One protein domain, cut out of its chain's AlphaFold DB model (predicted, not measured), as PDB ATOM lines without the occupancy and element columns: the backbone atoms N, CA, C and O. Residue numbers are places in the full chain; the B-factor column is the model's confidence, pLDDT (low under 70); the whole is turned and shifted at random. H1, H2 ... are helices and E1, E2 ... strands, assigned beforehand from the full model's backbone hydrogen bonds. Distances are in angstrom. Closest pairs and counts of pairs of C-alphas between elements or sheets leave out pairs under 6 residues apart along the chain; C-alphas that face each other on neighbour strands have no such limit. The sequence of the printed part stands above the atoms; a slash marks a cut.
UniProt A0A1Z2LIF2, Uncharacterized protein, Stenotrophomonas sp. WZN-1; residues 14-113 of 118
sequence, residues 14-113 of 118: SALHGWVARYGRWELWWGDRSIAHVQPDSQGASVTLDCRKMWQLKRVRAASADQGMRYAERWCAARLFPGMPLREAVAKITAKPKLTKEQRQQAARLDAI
ATOM      1  N   SER A  14     -56.175   9.565 -29.847       46.31
ATOM      2  CA  SER A  14     -56.628   9.869 -28.478       46.31
ATOM      3  C   SER A  14     -56.096   8.949 -27.362       46.31
ATOM      4  O   SER A  14     -56.083   9.350 -26.201       46.31
ATOM      5  N   ALA A  15     -55.683   7.718 -27.678       56.88
ATOM      6  CA  ALA A  15     -55.071   6.772 -26.742       56.88
ATOM      7  C   ALA A  15     -53.543   6.938 -26.654       56.88
ATOM      8  O   ALA A  15     -52.913   6.393 -25.746       56.88
ATOM      9  N   LEU A  16     -52.946   7.684 -27.588       64.19
ATOM     10  CA  LEU A  16     -51.522   7.979 -27.633       64.19
ATOM     11  C   LEU A  16     -51.323   9.343 -26.990       64.19
ATOM     12  O   LEU A  16     -51.474  10.383 -27.617       64.19
ATOM     13  N   HIS A  17     -51.030   9.346 -25.699       80.00
ATOM     14  CA  HIS A  17     -50.740  10.570 -24.975       80.00
ATOM     15  C   HIS A  17     -49.494  10.355 -24.123       80.00
ATOM     16  O   HIS A  17     -49.405   9.377 -23.377       80.00
ATOM     17  N   GLY A  18     -48.520  11.252 -24.266       87.75
ATOM     18  CA  GLY A  18     -47.169  11.060 -23.751       87.75
ATOM     19  C   GLY A  18     -46.272  10.284 -24.721       87.75
ATOM     20  O   GLY A  18     -46.507  10.258 -25.930       87.75
ATOM     21  N   TRP A  19     -45.199   9.692 -24.194       90.88
ATOM     22  CA  TRP A  19     -44.211   8.970 -24.996       90.88
ATOM     23  C   TRP A  19     -44.687   7.580 -25.406       90.88
ATOM     24  O   TRP A  19     -45.118   6.781 -24.574       90.88
ATOM     25  N   VAL A  20     -44.523   7.277 -26.689       89.19
ATOM     26  CA  VAL A  20     -44.838   5.986 -27.295       89.19
ATOM     27  C   VAL A  20     -43.617   5.511 -28.078       89.19
ATOM     28  O   VAL A  20     -43.100   6.238 -28.922       89.19
ATOM     29  N   ALA A  21     -43.152   4.289 -27.815       88.94
ATOM     30  CA  ALA A  21     -42.106   3.658 -28.615       88.94
ATOM     31  C   ALA A  21     -42.730   2.986 -29.849       88.94
ATOM     32  O   ALA A  21     -43.589   2.113 -29.713       88.94
ATOM     33  N   ARG A  22     -42.310   3.386 -31.053       82.06
ATOM     34  CA  ARG A  22     -42.740   2.794 -32.332       82.06
ATOM     35  C   ARG A  22     -41.574   2.755 -33.309       82.06
ATOM     36  O   ARG A  22     -40.827   3.717 -33.395       82.06
ATOM     37  N   TYR A  23     -41.425   1.664 -34.061       83.69
ATOM     38  CA  TYR A  23     -40.429   1.541 -35.142       83.69
ATOM     39  C   TYR A  23     -38.986   1.909 -34.737       83.69
ATOM     40  O   TYR A  23     -38.259   2.526 -35.508       83.69
ATOM     41  N   GLY A  24     -38.572   1.580 -33.508       83.62
ATOM     42  CA  GLY A  24     -37.229   1.909 -33.008       83.62
ATOM     43  C   GLY A  24     -37.003   3.392 -32.679       83.62
ATOM     44  O   GLY A  24     -35.865   3.789 -32.444       83.62
ATOM     45  N   ARG A  25     -38.064   4.206 -32.636       89.69
ATOM     46  CA  ARG A  25     -38.045   5.603 -32.186       89.69
ATOM     47  C   ARG A  25     -39.060   5.859 -31.085       89.69
ATOM     48  O   ARG A  25     -40.002   5.094 -30.880       89.69
ATOM     49  N   TRP A  26     -38.876   6.979 -30.405       92.56
ATOM     50  CA  TRP A  26     -39.829   7.511 -29.443       92.56
ATOM     51  C   TRP A  26     -40.625   8.631 -30.086       92.56
ATOM     52  O   TRP A  26     -40.051   9.531 -30.688       92.56
ATOM     53  N   GLU A  27     -41.939   8.610 -29.937       93.00
ATOM     54  CA  GLU A  27     -42.829   9.669 -30.394       93.00
ATOM     55  C   GLU A  27     -43.571  10.241 -29.194       93.00
ATOM     56  O   GLU A  27     -44.163   9.502 -28.410       93.00
ATOM     57  N   LEU A  28     -43.543  11.562 -29.048       91.75
ATOM     58  CA  LEU A  28     -44.330  12.275 -28.056       91.75
ATOM     59  C   LEU A  28     -45.656  12.663 -28.693       91.75
ATOM     60  O   LEU A  28     -45.682  13.444 -29.647       91.75
ATOM     61  N   TRP A  29     -46.744  12.127 -28.156       90.62
ATOM     62  CA  TRP A  29     -48.089  12.391 -28.638       90.62
ATOM     63  C   TRP A  29     -48.849  13.319 -27.694       90.62
ATOM     64  O   TRP A  29     -48.785  13.185 -26.470       90.62
ATOM     65  N   TRP A  30     -49.581  14.264 -28.279       86.69
ATOM     66  CA  TRP A  30     -50.474  15.167 -27.566       86.69
ATOM     67  C   TRP A  30     -51.760  15.357 -28.370       86.69
ATOM     68  O   TRP A  30     -51.726  15.826 -29.509       86.69
ATOM     69  N   GLY A  31     -52.899  15.015 -27.765       82.81
ATOM     70  CA  GLY A  31     -54.177  14.974 -28.471       82.81
ATOM     71  C   GLY A  31     -54.189  13.844 -29.494       82.81
ATOM     72  O   GLY A  31     -54.087  12.685 -29.120       82.81
ATOM     73  N   ASP A  32     -54.317  14.182 -30.772       80.75
ATOM     74  CA  ASP A  32     -54.375  13.247 -31.896       80.75
ATOM     75  C   ASP A  32     -53.121  13.278 -32.791       80.75
ATOM     76  O   ASP A  32     -53.110  12.695 -33.878       80.75
ATOM     77  N   ARG A  33     -52.051  13.949 -32.347       85.38
ATOM     78  CA  ARG A  33     -50.860  14.196 -33.165       85.38
ATOM     79  C   ARG A  33     -49.559  13.936 -32.409       85.38
ATOM     80  O   ARG A  33     -49.426  14.252 -31.226       85.38
ATOM     81  N   SER A  34     -48.560  13.436 -33.139       89.69
ATOM     82  CA  SER A  34     -47.164  13.450 -32.700       89.69
ATOM     83  C   SER A  34     -46.597  14.871 -32.777       89.69
ATOM     84  O   SER A  34     -46.575  15.486 -33.841       89.69
ATOM     85  N   ILE A  35     -46.148  15.390 -31.638       92.00
ATOM     86  CA  ILE A  35     -45.586  16.740 -31.498       92.00
ATOM     87  C   ILE A  35     -44.054  16.742 -31.412       92.00
ATOM     88  O   ILE A  35     -43.424  17.793 -31.530       92.00
ATOM     89  N   ALA A  36     -43.444  15.573 -31.211       93.62
ATOM     90  CA  ALA A  36     -42.009  15.364 -31.340       93.62
ATOM     91  C   ALA A  36     -41.699  13.886 -31.597       93.62
ATOM     92  O   ALA A  36     -42.460  13.007 -31.193       93.62
ATOM     93  N   HIS A  37     -40.547  13.605 -32.200       93.69
ATOM     94  CA  HIS A  37     -39.985  12.260 -32.222       93.69
ATOM     95  C   HIS A  37     -38.473  12.272 -32.005       93.69
ATOM     96  O   HIS A  37     -37.779  13.205 -32.409       93.69
ATOM     97  N   VAL A  38     -37.973  11.219 -31.368       95.25
ATOM     98  CA  VAL A  38     -36.565  10.995 -31.049       95.25
ATOM     99  C   VAL A  38     -36.152   9.671 -31.664       95.25
ATOM    100  O   VAL A  38     -36.672   8.618 -31.293       95.25
ATOM    101  N   GLN A  39     -35.217   9.729 -32.600       95.19
ATOM    102  CA  GLN A  39     -34.634   8.569 -33.255       95.19
ATOM    103  C   GLN A  39     -33.202   8.400 -32.734       95.19
ATOM    104  O   GLN A  39     -32.350   9.241 -33.039       95.19
ATOM    105  N   PRO A  40     -32.923   7.350 -31.942       93.12
ATOM    106  CA  PRO A  40     -31.557   6.974 -31.601       93.12
ATOM    107  C   PRO A  40     -30.768   6.631 -32.866       93.12
ATOM    108  O   PRO A  40     -31.318   6.038 -33.801       93.12
ATOM    109  N   ASP A  41     -29.489   6.986 -32.883       90.38
ATOM    110  CA  ASP A  41     -28.557   6.671 -33.966       90.38
ATOM    111  C   ASP A  41     -27.121   6.522 -33.441       90.38
ATOM    112  O   ASP A  41     -26.861   6.621 -32.241       90.38
ATOM    113  N   SER A  42     -26.173   6.267 -34.346       90.19
ATOM    114  CA  SER A  42     -24.767   6.013 -34.007       90.19
ATOM    115  C   SER A  42     -24.048   7.187 -33.333       90.19
ATOM    116  O   SER A  42     -22.984   6.986 -32.757       90.19
ATOM    117  N   GLN A  43     -24.608   8.399 -33.377       90.50
ATOM    118  CA  GLN A  43     -24.024   9.610 -32.795       90.50
ATOM    119  C   GLN A  43     -24.876  10.172 -31.641       90.50
ATOM    120  O   GLN A  43     -24.822  11.371 -31.356       90.50
ATOM    121  N   GLY A  44     -25.721   9.344 -31.021       93.81
ATOM    122  CA  GLY A  44     -26.628   9.741 -29.945       93.81
ATOM    123  C   GLY A  44     -28.085   9.651 -30.386       93.81
ATOM    124  O   GLY A  44     -28.646   8.559 -30.475       93.81
ATOM    125  N   ALA A  45     -28.730  10.795 -30.623       94.56
ATOM    126  CA  ALA A  45     -30.095  10.825 -31.139       94.56
ATOM    127  C   ALA A  45     -30.393  12.064 -31.991       94.56
ATOM    128  O   ALA A  45     -29.984  13.189 -31.678       94.56
ATOM    129  N   SER A  46     -31.196  11.868 -33.032       95.44
ATOM    130  CA  SER A  46     -31.869  12.947 -33.750       95.44
ATOM    131  C   SER A  46     -33.239  13.212 -33.132       95.44
ATOM    132  O   SER A  46     -33.995  12.295 -32.814       95.44
ATOM    133  N   VAL A  47     -33.555  14.487 -32.932       95.88
ATOM    134  CA  VAL A  47     -34.809  14.931 -32.325       95.88
ATOM    135  C   VAL A  47     -35.497  15.871 -33.294       95.88
ATOM    136  O   VAL A  47     -34.946  16.908 -33.659       95.88
ATOM    137  N   THR A  48     -36.717  15.533 -33.678       94.81
ATOM    138  CA  THR A  48     -37.569  16.379 -34.506       94.81
ATOM    139  C   THR A  48     -38.723  16.887 -33.663       94.81
ATOM    140  O   THR A  48     -39.373  16.122 -32.956       94.81
ATOM    141  N   LEU A  49     -38.986  18.183 -33.748       93.50
ATOM    142  CA  LEU A  49     -39.980  18.884 -32.955       93.50
ATOM    143  C   LEU A  49     -40.994  19.538 -33.890       93.50
ATOM    144  O   LEU A  49     -40.599  20.268 -34.797       93.50
ATOM    145  N   ASP A  50     -42.280  19.299 -33.655       89.00
ATOM    146  CA  ASP A  50     -43.383  19.713 -34.528       89.00
ATOM    147  C   ASP A  50     -44.567  20.236 -33.694       89.00
ATOM    148  O   ASP A  50     -45.670  19.687 -33.676       89.00
ATOM    149  N   CYS A  51     -44.325  21.306 -32.926       78.25
ATOM    150  CA  CYS A  51     -45.359  21.916 -32.091       78.25
ATOM    151  C   CYS A  51     -46.103  23.055 -32.825       78.25
ATOM    152  O   CYS A  51     -45.616  24.177 -32.933       78.25
ATOM    153  N   ARG A  52     -47.339  22.746 -33.252       69.31
ATOM    154  CA  ARG A  52     -48.526  23.597 -33.531       69.31
ATOM    155  C   ARG A  52     -48.440  24.758 -34.543       69.31
ATOM    156  O   ARG A  52     -49.480  25.107 -35.095       69.31
ATOM    157  N   LYS A  53     -47.282  25.360 -34.827       66.75
ATOM    158  CA  LYS A  53     -47.147  26.393 -35.875       66.75
ATOM    159  C   LYS A  53     -46.454  25.802 -37.101       66.75
ATOM    160  O   LYS A  53     -45.365  25.255 -36.977       66.75
ATOM    161  N   MET A  54     -47.067  25.970 -38.278       45.41
ATOM    162  CA  MET A  54     -46.704  25.311 -39.552       45.41
ATOM    163  C   MET A  54     -45.281  25.605 -40.072       45.41
ATOM    164  O   MET A  54     -44.849  25.019 -41.054       45.41
ATOM    165  N   TRP A  55     -44.530  26.469 -39.384       64.56
ATOM    166  CA  TRP A  55     -43.174  26.907 -39.732       64.56
ATOM    167  C   TRP A  55     -42.115  26.482 -38.698       64.56
ATOM    168  O   TRP A  55     -40.976  26.930 -38.767       64.56
ATOM    169  N   GLN A  56     -42.479  25.683 -37.687       69.50
ATOM    170  CA  GLN A  56     -41.608  25.364 -36.544       69.50
ATOM    171  C   GLN A  56     -41.093  23.922 -36.510       69.50
ATOM    172  O   GLN A  56     -40.670  23.473 -35.442       69.50
ATOM    173  N   LEU A  57     -41.068  23.209 -37.645       85.94
ATOM    174  CA  LEU A  57     -40.359  21.932 -37.698       85.94
ATOM    175  C   LEU A  57     -38.883  22.180 -37.367       85.94
ATOM    176  O   LEU A  57     -38.143  22.764 -38.159       85.94
ATOM    177  N   LYS A  58     -38.453  21.746 -36.185       90.12
ATOM    178  CA  LYS A  58     -37.083  21.934 -35.715       90.12
ATOM    179  C   LYS A  58     -36.426  20.580 -35.547       90.12
ATOM    180  O   LYS A  58     -36.913  19.751 -34.785       90.12
ATOM    181  N   ARG A  59     -35.294  20.374 -36.215       93.12
ATOM    182  CA  ARG A  59     -34.428  19.216 -35.982       93.12
ATOM    183  C   ARG A  59     -33.248  19.631 -35.116       93.12
ATOM    184  O   ARG A  59     -32.632  20.663 -35.371       93.12
ATOM    185  N   VAL A  60     -32.950  18.848 -34.091       93.88
ATOM    186  CA  VAL A  60     -31.778  19.024 -33.229       93.88
ATOM    187  C   VAL A  60     -31.098  17.683 -32.976       93.88
ATOM    188  O   VAL A  60     -31.679  16.618 -33.183       93.88
ATOM    189  N   ARG A  61     -29.849  17.751 -32.520       96.06
ATOM    190  CA  ARG A  61     -29.068  16.604 -32.060       96.06
ATOM    191  C   ARG A  61     -29.079  16.555 -30.537       96.06
ATOM    192  O   ARG A  61     -29.029  17.599 -29.890       96.06
ATOM    193  N   ALA A  62     -29.113  15.352 -29.984       95.19
ATOM    194  CA  ALA A  62     -28.900  15.091 -28.568       95.19
ATOM    195  C   ALA A  62     -27.820  14.019 -28.401       95.19
ATOM    196  O   ALA A  62     -27.669  13.152 -29.263       95.19
ATOM    197  N   ALA A  63     -27.079  14.067 -27.292       94.38
ATOM    198  CA  ALA A  63     -26.035  13.085 -27.008       94.38
ATOM    199  C   ALA A  63     -26.620  11.702 -26.669       94.38
ATOM    200  O   ALA A  63     -25.956  10.687 -26.839       94.38
ATOM    201  N   SER A  64     -27.875  11.655 -26.215       93.50
ATOM    202  CA  SER A  64     -28.616  10.420 -25.964       93.50
ATOM    203  C   SER A  64     -30.109  10.591 -26.239       93.50
ATOM    204  O   SER A  64     -30.630  11.713 -26.267       93.50
ATOM    205  N   ALA A  65     -30.812   9.468 -26.405       89.81
ATOM    206  CA  ALA A  65     -32.262   9.454 -26.572       89.81
ATOM    207  C   ALA A  65     -32.978  10.094 -25.371       89.81
ATOM    208  O   ALA A  65     -33.828  10.959 -25.565       89.81
ATOM    209  N   ASP A  66     -32.565   9.766 -24.144       92.31
ATOM    210  CA  ASP A  66     -33.145  10.327 -22.917       92.31
ATOM    211  C   ASP A  66     -32.990  11.848 -22.843       92.31
ATOM    212  O   ASP A  66     -33.923  12.569 -22.480       92.31
ATOM    213  N   GLN A  67     -31.813  12.365 -23.213       94.75
ATOM    214  CA  GLN A  67     -31.589  13.807 -23.274       94.75
ATOM    215  C   GLN A  67     -32.483  14.447 -24.343       94.75
ATOM    216  O   GLN A  67     -33.076  15.502 -24.103       94.75
ATOM    217  N   GLY A  68     -32.611  13.795 -25.502       95.06
ATOM    218  CA  GLY A  68     -33.487  14.228 -26.584       95.06
ATOM    219  C   GLY A  68     -34.957  14.280 -26.173       95.06
ATOM    220  O   GLY A  68     -35.633  15.270 -26.452       95.06
ATOM    221  N   MET A  69     -35.433  13.273 -25.438       94.75
ATOM    222  CA  MET A  69     -36.796  13.219 -24.909       94.75
ATOM    223  C   MET A  69     -37.053  14.360 -23.917       94.75
ATOM    224  O   MET A  69     -37.990  15.135 -24.102       94.75
ATOM    225  N   ARG A  70     -36.170  14.561 -22.928       95.69
ATOM    226  CA  ARG A  70     -36.292  15.671 -21.959       95.69
ATOM    227  C   ARG A  70     -36.268  17.043 -22.633       95.69
ATOM    228  O   ARG A  70     -36.979  17.962 -22.218       95.69
ATOM    229  N   TYR A  71     -35.441  17.208 -23.666       95.31
ATOM    230  CA  TYR A  71     -35.410  18.439 -24.454       95.31
ATOM    231  C   TYR A  71     -36.735  18.662 -25.189       95.31
ATOM    232  O   TYR A  71     -37.300  19.755 -25.113       95.31
ATOM    233  N   ALA A  72     -37.245  17.626 -25.861       95.06
ATOM    234  CA  ALA A  72     -38.497  17.682 -26.602       95.06
ATOM    235  C   ALA A  72     -39.687  18.029 -25.699       95.06
ATOM    236  O   ALA A  72     -40.450  18.936 -26.033       95.06
ATOM    237  N   GLU A  73     -39.792  17.395 -24.528       94.94
ATOM    238  CA  GLU A  73     -40.815  17.701 -23.521       94.94
ATOM    239  C   GLU A  73     -40.827  19.188 -23.173       94.94
ATOM    240  O   GLU A  73     -41.849  19.859 -23.312       94.94
ATOM    241  N   ARG A  74     -39.677  19.740 -22.769       95.75
ATOM    242  CA  ARG A  74     -39.573  21.150 -22.364       95.75
ATOM    243  C   ARG A  74     -39.870  22.098 -23.522       95.75
ATOM    244  O   ARG A  74     -40.562  23.099 -23.335       95.75
ATOM    245  N   TRP A  75     -39.348  21.796 -24.712       94.12
ATOM    246  CA  TRP A  75     -39.515  22.637 -25.895       94.12
ATOM    247  C   TRP A  75     -40.977  22.717 -26.340       94.12
ATOM    248  O   TRP A  75     -41.454  23.805 -26.683       94.12
ATOM    249  N   CYS A  76     -41.683  21.585 -26.304       92.62
ATOM    250  CA  CYS A  76     -43.089  21.511 -26.672       92.62
ATOM    251  C   CYS A  76     -44.019  22.023 -25.568       92.62
ATOM    252  O   CYS A  76     -44.945  22.772 -25.876       92.62
ATOM    253  N   ALA A  77     -43.740  21.735 -24.293       93.19
ATOM    254  CA  ALA A  77     -44.483  22.285 -23.156       93.19
ATOM    255  C   ALA A  77     -44.532  23.822 -23.194       93.19
ATOM    256  O   ALA A  77     -45.613  24.405 -23.134       93.19
ATOM    257  N   ALA A  78     -43.379  24.469 -23.401       92.88
ATOM    258  CA  ALA A  78     -43.278  25.928 -23.474       92.88
ATOM    259  C   ALA A  78     -44.087  26.552 -24.632       92.88
ATOM    260  O   ALA A  78     -44.470  27.717 -24.562       92.88
ATOM    261  N   ARG A  79     -44.342  25.797 -25.708       90.75
ATOM    262  CA  ARG A  79     -45.078  26.270 -26.898       90.75
ATOM    263  C   ARG A  79     -46.564  25.965 -26.847       90.75
ATOM    264  O   ARG A  79     -47.362  26.754 -27.344       90.75
ATOM    265  N   LEU A  80     -46.931  24.819 -26.284       89.12
ATOM    266  CA  LEU A  80     -48.325  24.417 -26.140       89.12
ATOM    267  C   LEU A  80     -49.019  25.178 -25.007       89.12
ATOM    268  O   LEU A  80     -50.213  25.451 -25.120       89.12
ATOM    269  N   PHE A  81     -48.278  25.549 -23.958       91.56
ATOM    270  CA  PHE A  81     -48.810  26.215 -22.770       91.56
ATOM    271  C   PHE A  81     -47.957  27.430 -22.356       91.56
ATOM    272  O   PHE A  81     -47.333  27.406 -21.298       91.56
ATOM    273  N   PRO A  82     -47.930  28.514 -23.155       90.56
ATOM    274  CA  PRO A  82     -47.051  29.662 -22.902       90.56
ATOM    275  C   PRO A  82     -47.341  30.410 -21.587       90.56
ATOM    276  O   PRO A  82     -46.465  31.103 -21.085       90.56
ATOM    277  N   GLY A  83     -48.545  30.271 -21.021       94.69
ATOM    278  CA  GLY A  83     -48.931  30.882 -19.742       94.69
ATOM    279  C   GLY A  83     -48.846  29.953 -18.527       94.69
ATOM    280  O   GLY A  83     -49.293  30.332 -17.452       94.69
ATOM    281  N   MET A  84     -48.339  28.726 -18.684       96.94
ATOM    282  CA  MET A  84     -48.280  27.727 -17.613       96.94
ATOM    283  C   MET A  84     -46.834  27.539 -17.131       96.94
ATOM    284  O   MET A  84     -45.926  27.495 -17.967       96.94
ATOM    285  N   PRO A  85     -46.586  27.361 -15.817       97.19
ATOM    286  CA  PRO A  85     -45.261  27.015 -15.319       97.19
ATOM    287  C   PRO A  85     -44.707  25.780 -16.036       97.19
ATOM    288  O   PRO A  85     -45.395  24.768 -16.174       97.19
ATOM    289  N   LEU A  86     -43.444  25.830 -16.473       95.88
ATOM    290  CA  LEU A  86     -42.866  24.781 -17.326       95.88
ATOM    291  C   LEU A  86     -42.989  23.377 -16.716       95.88
ATOM    292  O   LEU A  86     -43.249  22.418 -17.435       95.88
ATOM    293  N   ARG A  87     -42.820  23.252 -15.393       95.62
ATOM    294  CA  ARG A  87     -42.972  21.971 -14.684       95.62
ATOM    295  C   ARG A  87     -44.383  21.400 -14.831       95.62
ATOM    296  O   ARG A  87     -44.521  20.218 -15.130       95.62
ATOM    297  N   GLU A  88     -45.406  22.232 -14.667       96.19
ATOM    298  CA  GLU A  88     -46.809  21.830 -14.816       96.19
ATOM    299  C   GLU A  88     -47.146  21.511 -16.269       96.19
ATOM    300  O   GLU A  88     -47.796  20.508 -16.549       96.19
ATOM    301  N   ALA A  89     -46.640  22.312 -17.206       94.69
ATOM    302  CA  ALA A  89     -46.824  22.077 -18.631       94.69
ATOM    303  C   ALA A  89     -46.197  20.742 -19.074       94.69
ATOM    304  O   ALA A  89     -46.838  19.976 -19.794       94.69
ATOM    305  N   VAL A  90     -44.984  20.425 -18.602       94.00
ATOM    306  CA  VAL A  90     -44.324  19.128 -18.844       94.00
ATOM    307  C   VAL A  90     -45.115  17.983 -18.211       94.00
ATOM    308  O   VAL A  90     -45.364  16.971 -18.868       94.00
ATOM    309  N   ALA A  91     -45.564  18.143 -16.964       92.56
ATOM    310  CA  ALA A  91     -46.390  17.142 -16.294       92.56
ATOM    311  C   ALA A  91     -47.700  16.897 -17.052       92.56
ATOM    312  O   ALA A  91     -48.127  15.757 -17.189       92.56
ATOM    313  N   LYS A  92     -48.310  17.947 -17.610       90.38
ATOM    314  CA  LYS A  92     -49.533  17.845 -18.404       90.38
ATOM    315  C   LYS A  92     -49.310  17.051 -19.687       90.38
ATOM    316  O   LYS A  92     -50.078  16.131 -19.933       90.38
ATOM    317  N   ILE A  93     -48.264  17.348 -20.465       89.00
ATOM    318  CA  ILE A  93     -47.992  16.631 -21.730       89.00
ATOM    319  C   ILE A  93     -47.537  15.182 -21.537       89.00
ATOM    320  O   ILE A  93     -47.770  14.351 -22.409       89.00
ATOM    321  N   THR A  94     -46.892  14.870 -20.412       88.12
ATOM    322  CA  THR A  94     -46.409  13.515 -20.097       88.12
ATOM    323  C   THR A  94     -47.384  12.717 -19.232       88.12
ATOM    324  O   THR A  94     -47.178  11.520 -19.020       88.12
ATOM    325  N   ALA A  95     -48.459  13.344 -18.740       82.62
ATOM    326  CA  ALA A  95     -49.472  12.668 -17.947       82.62
ATOM    327  C   ALA A  95     -50.073  11.515 -18.750       82.62
ATOM    328  O   ALA A  95     -50.600  11.704 -19.845       82.62
ATOM    329  N   LYS A  96     -50.043  10.307 -18.190       68.06
ATOM    330  CA  LYS A  96     -50.800   9.199 -18.769       68.06
ATOM    331  C   LYS A  96     -52.295   9.503 -18.611       68.06
ATOM    332  O   LYS A  96     -52.704   9.915 -17.518       68.06
ATOM    333  N   PRO A  97     -53.121   9.302 -19.652       63.44
ATOM    334  CA  PRO A  97     -54.557   9.482 -19.532       63.44
ATOM    335  C   PRO A  97     -55.058   8.553 -18.422       63.44
ATOM    336  O   PRO A  97     -54.714   7.368 -18.381       63.44
ATOM    337  N   LYS A  98     -55.816   9.101 -17.464       61.47
ATOM    338  CA  LYS A  98     -56.380   8.303 -16.370       61.47
ATOM    339  C   LYS A  98     -57.372   7.316 -16.982       61.47
ATOM    340  O   LYS A  98     -58.480   7.713 -17.324       61.47
ATOM    341  N   LEU A  99     -56.978   6.046 -17.098       63.66
ATOM    342  CA  LEU A  99     -57.894   4.990 -17.529       63.66
ATOM    343  C   LEU A  99     -59.117   4.983 -16.609       63.66
ATOM    344  O   LEU A  99     -58.961   5.037 -15.376       63.66
ATOM    345  N   THR A 100     -60.302   4.897 -17.210       68.50
ATOM    346  CA  THR A 100     -61.556   4.720 -16.472       68.50
ATOM    347  C   THR A 100     -61.526   3.390 -15.714       68.50
ATOM    348  O   THR A 100     -60.742   2.489 -16.031       68.50
ATOM    349  N   LYS A 101     -62.357   3.251 -14.673       72.31
ATOM    350  CA  LYS A 101     -62.420   2.019 -13.866       72.31
ATOM    351  C   LYS A 101     -62.689   0.791 -14.747       72.31
ATOM    352  O   LYS A 101     -62.028  -0.231 -14.588       72.31
ATOM    353  N   GLU A 102     -63.580   0.939 -15.723       76.94
ATOM    354  CA  GLU A 102     -63.924  -0.090 -16.708       76.94
ATOM    355  C   GLU A 102     -62.742  -0.453 -17.609       76.94
ATOM    356  O   GLU A 102     -62.430  -1.632 -17.752       76.94
ATOM    357  N   GLN A 103     -62.019   0.537 -18.143       72.12
ATOM    358  CA  GLN A 103     -60.838   0.289 -18.976       72.12
ATOM    359  C   GLN A 103     -59.721  -0.416 -18.198       72.12
ATOM    360  O   GLN A 103     -59.056  -1.295 -18.743       72.12
ATOM    361  N   ARG A 104     -59.529  -0.086 -16.912       72.44
ATOM    362  CA  ARG A 104     -58.584  -0.816 -16.044       72.44
ATOM    363  C   ARG A 104     -59.018  -2.256 -15.836       72.44
ATOM    364  O   ARG A 104     -58.185  -3.152 -15.886       72.44
ATOM    365  N   GLN A 105     -60.310  -2.476 -15.614       80.88
ATOM    366  CA  GLN A 105     -60.842  -3.813 -15.394       80.88
ATOM    367  C   GLN A 105     -60.783  -4.660 -16.670       80.88
ATOM    368  O   GLN A 105     -60.474  -5.845 -16.602       80.88
ATOM    369  N   GLN A 106     -60.992  -4.053 -17.838       79.50
ATOM    370  CA  GLN A 106     -60.811  -4.711 -19.126       79.50
ATOM    371  C   GLN A 106     -59.337  -5.011 -19.420       79.50
ATOM    372  O   GLN A 106     -59.033  -6.121 -19.839       79.50
ATOM    373  N   ALA A 107     -58.415  -4.085 -19.137       72.50
ATOM    374  CA  ALA A 107     -56.978  -4.333 -19.265       72.50
ATOM    375  C   ALA A 107     -56.509  -5.471 -18.342       72.50
ATOM    376  O   ALA A 107     -55.802  -6.362 -18.795       72.50
ATOM    377  N   ALA A 108     -56.971  -5.493 -17.087       77.56
ATOM    378  CA  ALA A 108     -56.673  -6.571 -16.144       77.56
ATOM    379  C   ALA A 108     -57.256  -7.920 -16.599       77.56
ATOM    380  O   ALA A 108     -56.604  -8.949 -16.462       77.56
ATOM    381  N   ARG A 109     -58.464  -7.925 -17.182       77.69
ATOM    382  CA  ARG A 109     -59.049  -9.134 -17.783       77.69
ATOM    383  C   ARG A 109     -58.228  -9.633 -18.965       77.69
ATOM    384  O   ARG A 109     -58.002 -10.829 -19.049       77.69
ATOM    385  N   LEU A 110     -57.793  -8.740 -19.854       78.69
ATOM    386  CA  LEU A 110     -56.970  -9.094 -21.012       78.69
ATOM    387  C   LEU A 110     -55.594  -9.634 -20.597       78.69
ATOM    388  O   LEU A 110     -55.109 -10.567 -21.223       78.69
ATOM    389  N   ASP A 111     -54.997  -9.086 -19.538       75.06
ATOM    390  CA  ASP A 111     -53.721  -9.563 -18.987       75.06
ATOM    391  C   ASP A 111     -53.858 -10.931 -18.291       75.06
ATOM    392  O   ASP A 111     -52.937 -11.743 -18.308       75.06
ATOM    393  N   ALA A 112     -55.041 -11.221 -17.737       76.81
ATOM    394  CA  ALA A 112     -55.373 -12.509 -17.132       76.81
ATOM    395  C   ALA A 112     -55.708 -13.614 -18.153       76.81
ATOM    396  O   ALA A 112     -55.825 -14.775 -17.758       76.81
ATOM    397  N   ILE A 113     -55.875 -13.290 -19.444       77.06
ATOM    398  CA  ILE A 113     -56.040 -14.311 -20.485       77.06
ATOM    399  C   ILE A 113     -54.687 -15.014 -20.649       77.06
ATOM    400  O   ILE A 113     -53.717 -14.368 -21.061       77.06
TER     401      ILE A 113
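Overview. This is residues 14 to 113 of the 118 residues of an uncharacterized protein of Stenotrophomonas sp. WZN-1 (UniProt A0A1Z2LIF2). What does the model look like at first sight? It is a strongly twisted wall of five strands, E1 to E5, with H1 and the shorter H2 packed on one face and no named helix on the other. After H2 an arm sticks out from this body, residues 100 to 106 and 108 to 113, and H3 makes most of it. What is it built of? The 100 printed residues hold five named strands, then three named helices, in a mixed class; the sheet runs E1 - E2 - E3 - E4 - E5, all antiparallel. How large is it? It is only just compact, close to loose, with a radius of gyration of the C-alphas of 15.2 A and spans of 42 by 37 by 24 A.

Along the chain. Where are the strands? E1 is residues 18 to 22, from C-alpha 18 at (-47.169, 11.060, -23.751), and E2 is 25 to 30. E3, residues 33 to 41, is 23.6 A long; E4 is 44 to 49 and E5 is 58 to 62. Where are the helices? H1, residues 65 to 80, is 22.0 A long, and H2 is residues 86 to 94. H3, residues 101 to 111, is 15.4 A long and ends with C-alpha 111 at (-53.721, -9.563, -18.987).

Arrangement. How is the sheet joined? E1 to E5 form a meander, each strand the antiparallel neighbour of the one before, and each successive pair is a hairpin. N 20 and O 27 of E1 and E2 are 2.8 A apart, N 28 and O 36 of E2 and E3 2.8 A, N 39 and O 46 of E3 and E4 2.9 A, and N 47 and O 60 of E4 and E5 2.9 A, within hydrogen-bond range. Where do the helices stand? H1 and H2 are on one face of the sheet, in two layers; the closest C-alphas of H1 and E4 are those of Ala 65 and Ala 45, 5.2 A, and of H2 and E1 those of Thr 94 and Gly 18, 4.5 A. H1 touches H2 with residues 73 to 78 alone, closest at the C-alphas of Ala 77 and Ala 89, 5.1 A, and at 71 degrees they are only just about perpendicular. H3 is not on the sheet and is apart from H1 and H2. Are the helix backbones complete? Every O i to N i+4 pair is within hydrogen-bond range in H2 and H3, and 11 of 12 are in H1.

Size, cuts and confidence. How far does it reach? The two C-alphas farthest apart, those of Trp 55 and Ile 113, are 47.3 A apart. Are there cuts or long links? The printed part has no cut and no long link. Where is confidence low? The pLDDT is under 70 at residues 14 to 16, 52 to 56 and 96 to 100; the mean of the printed part is 85.6.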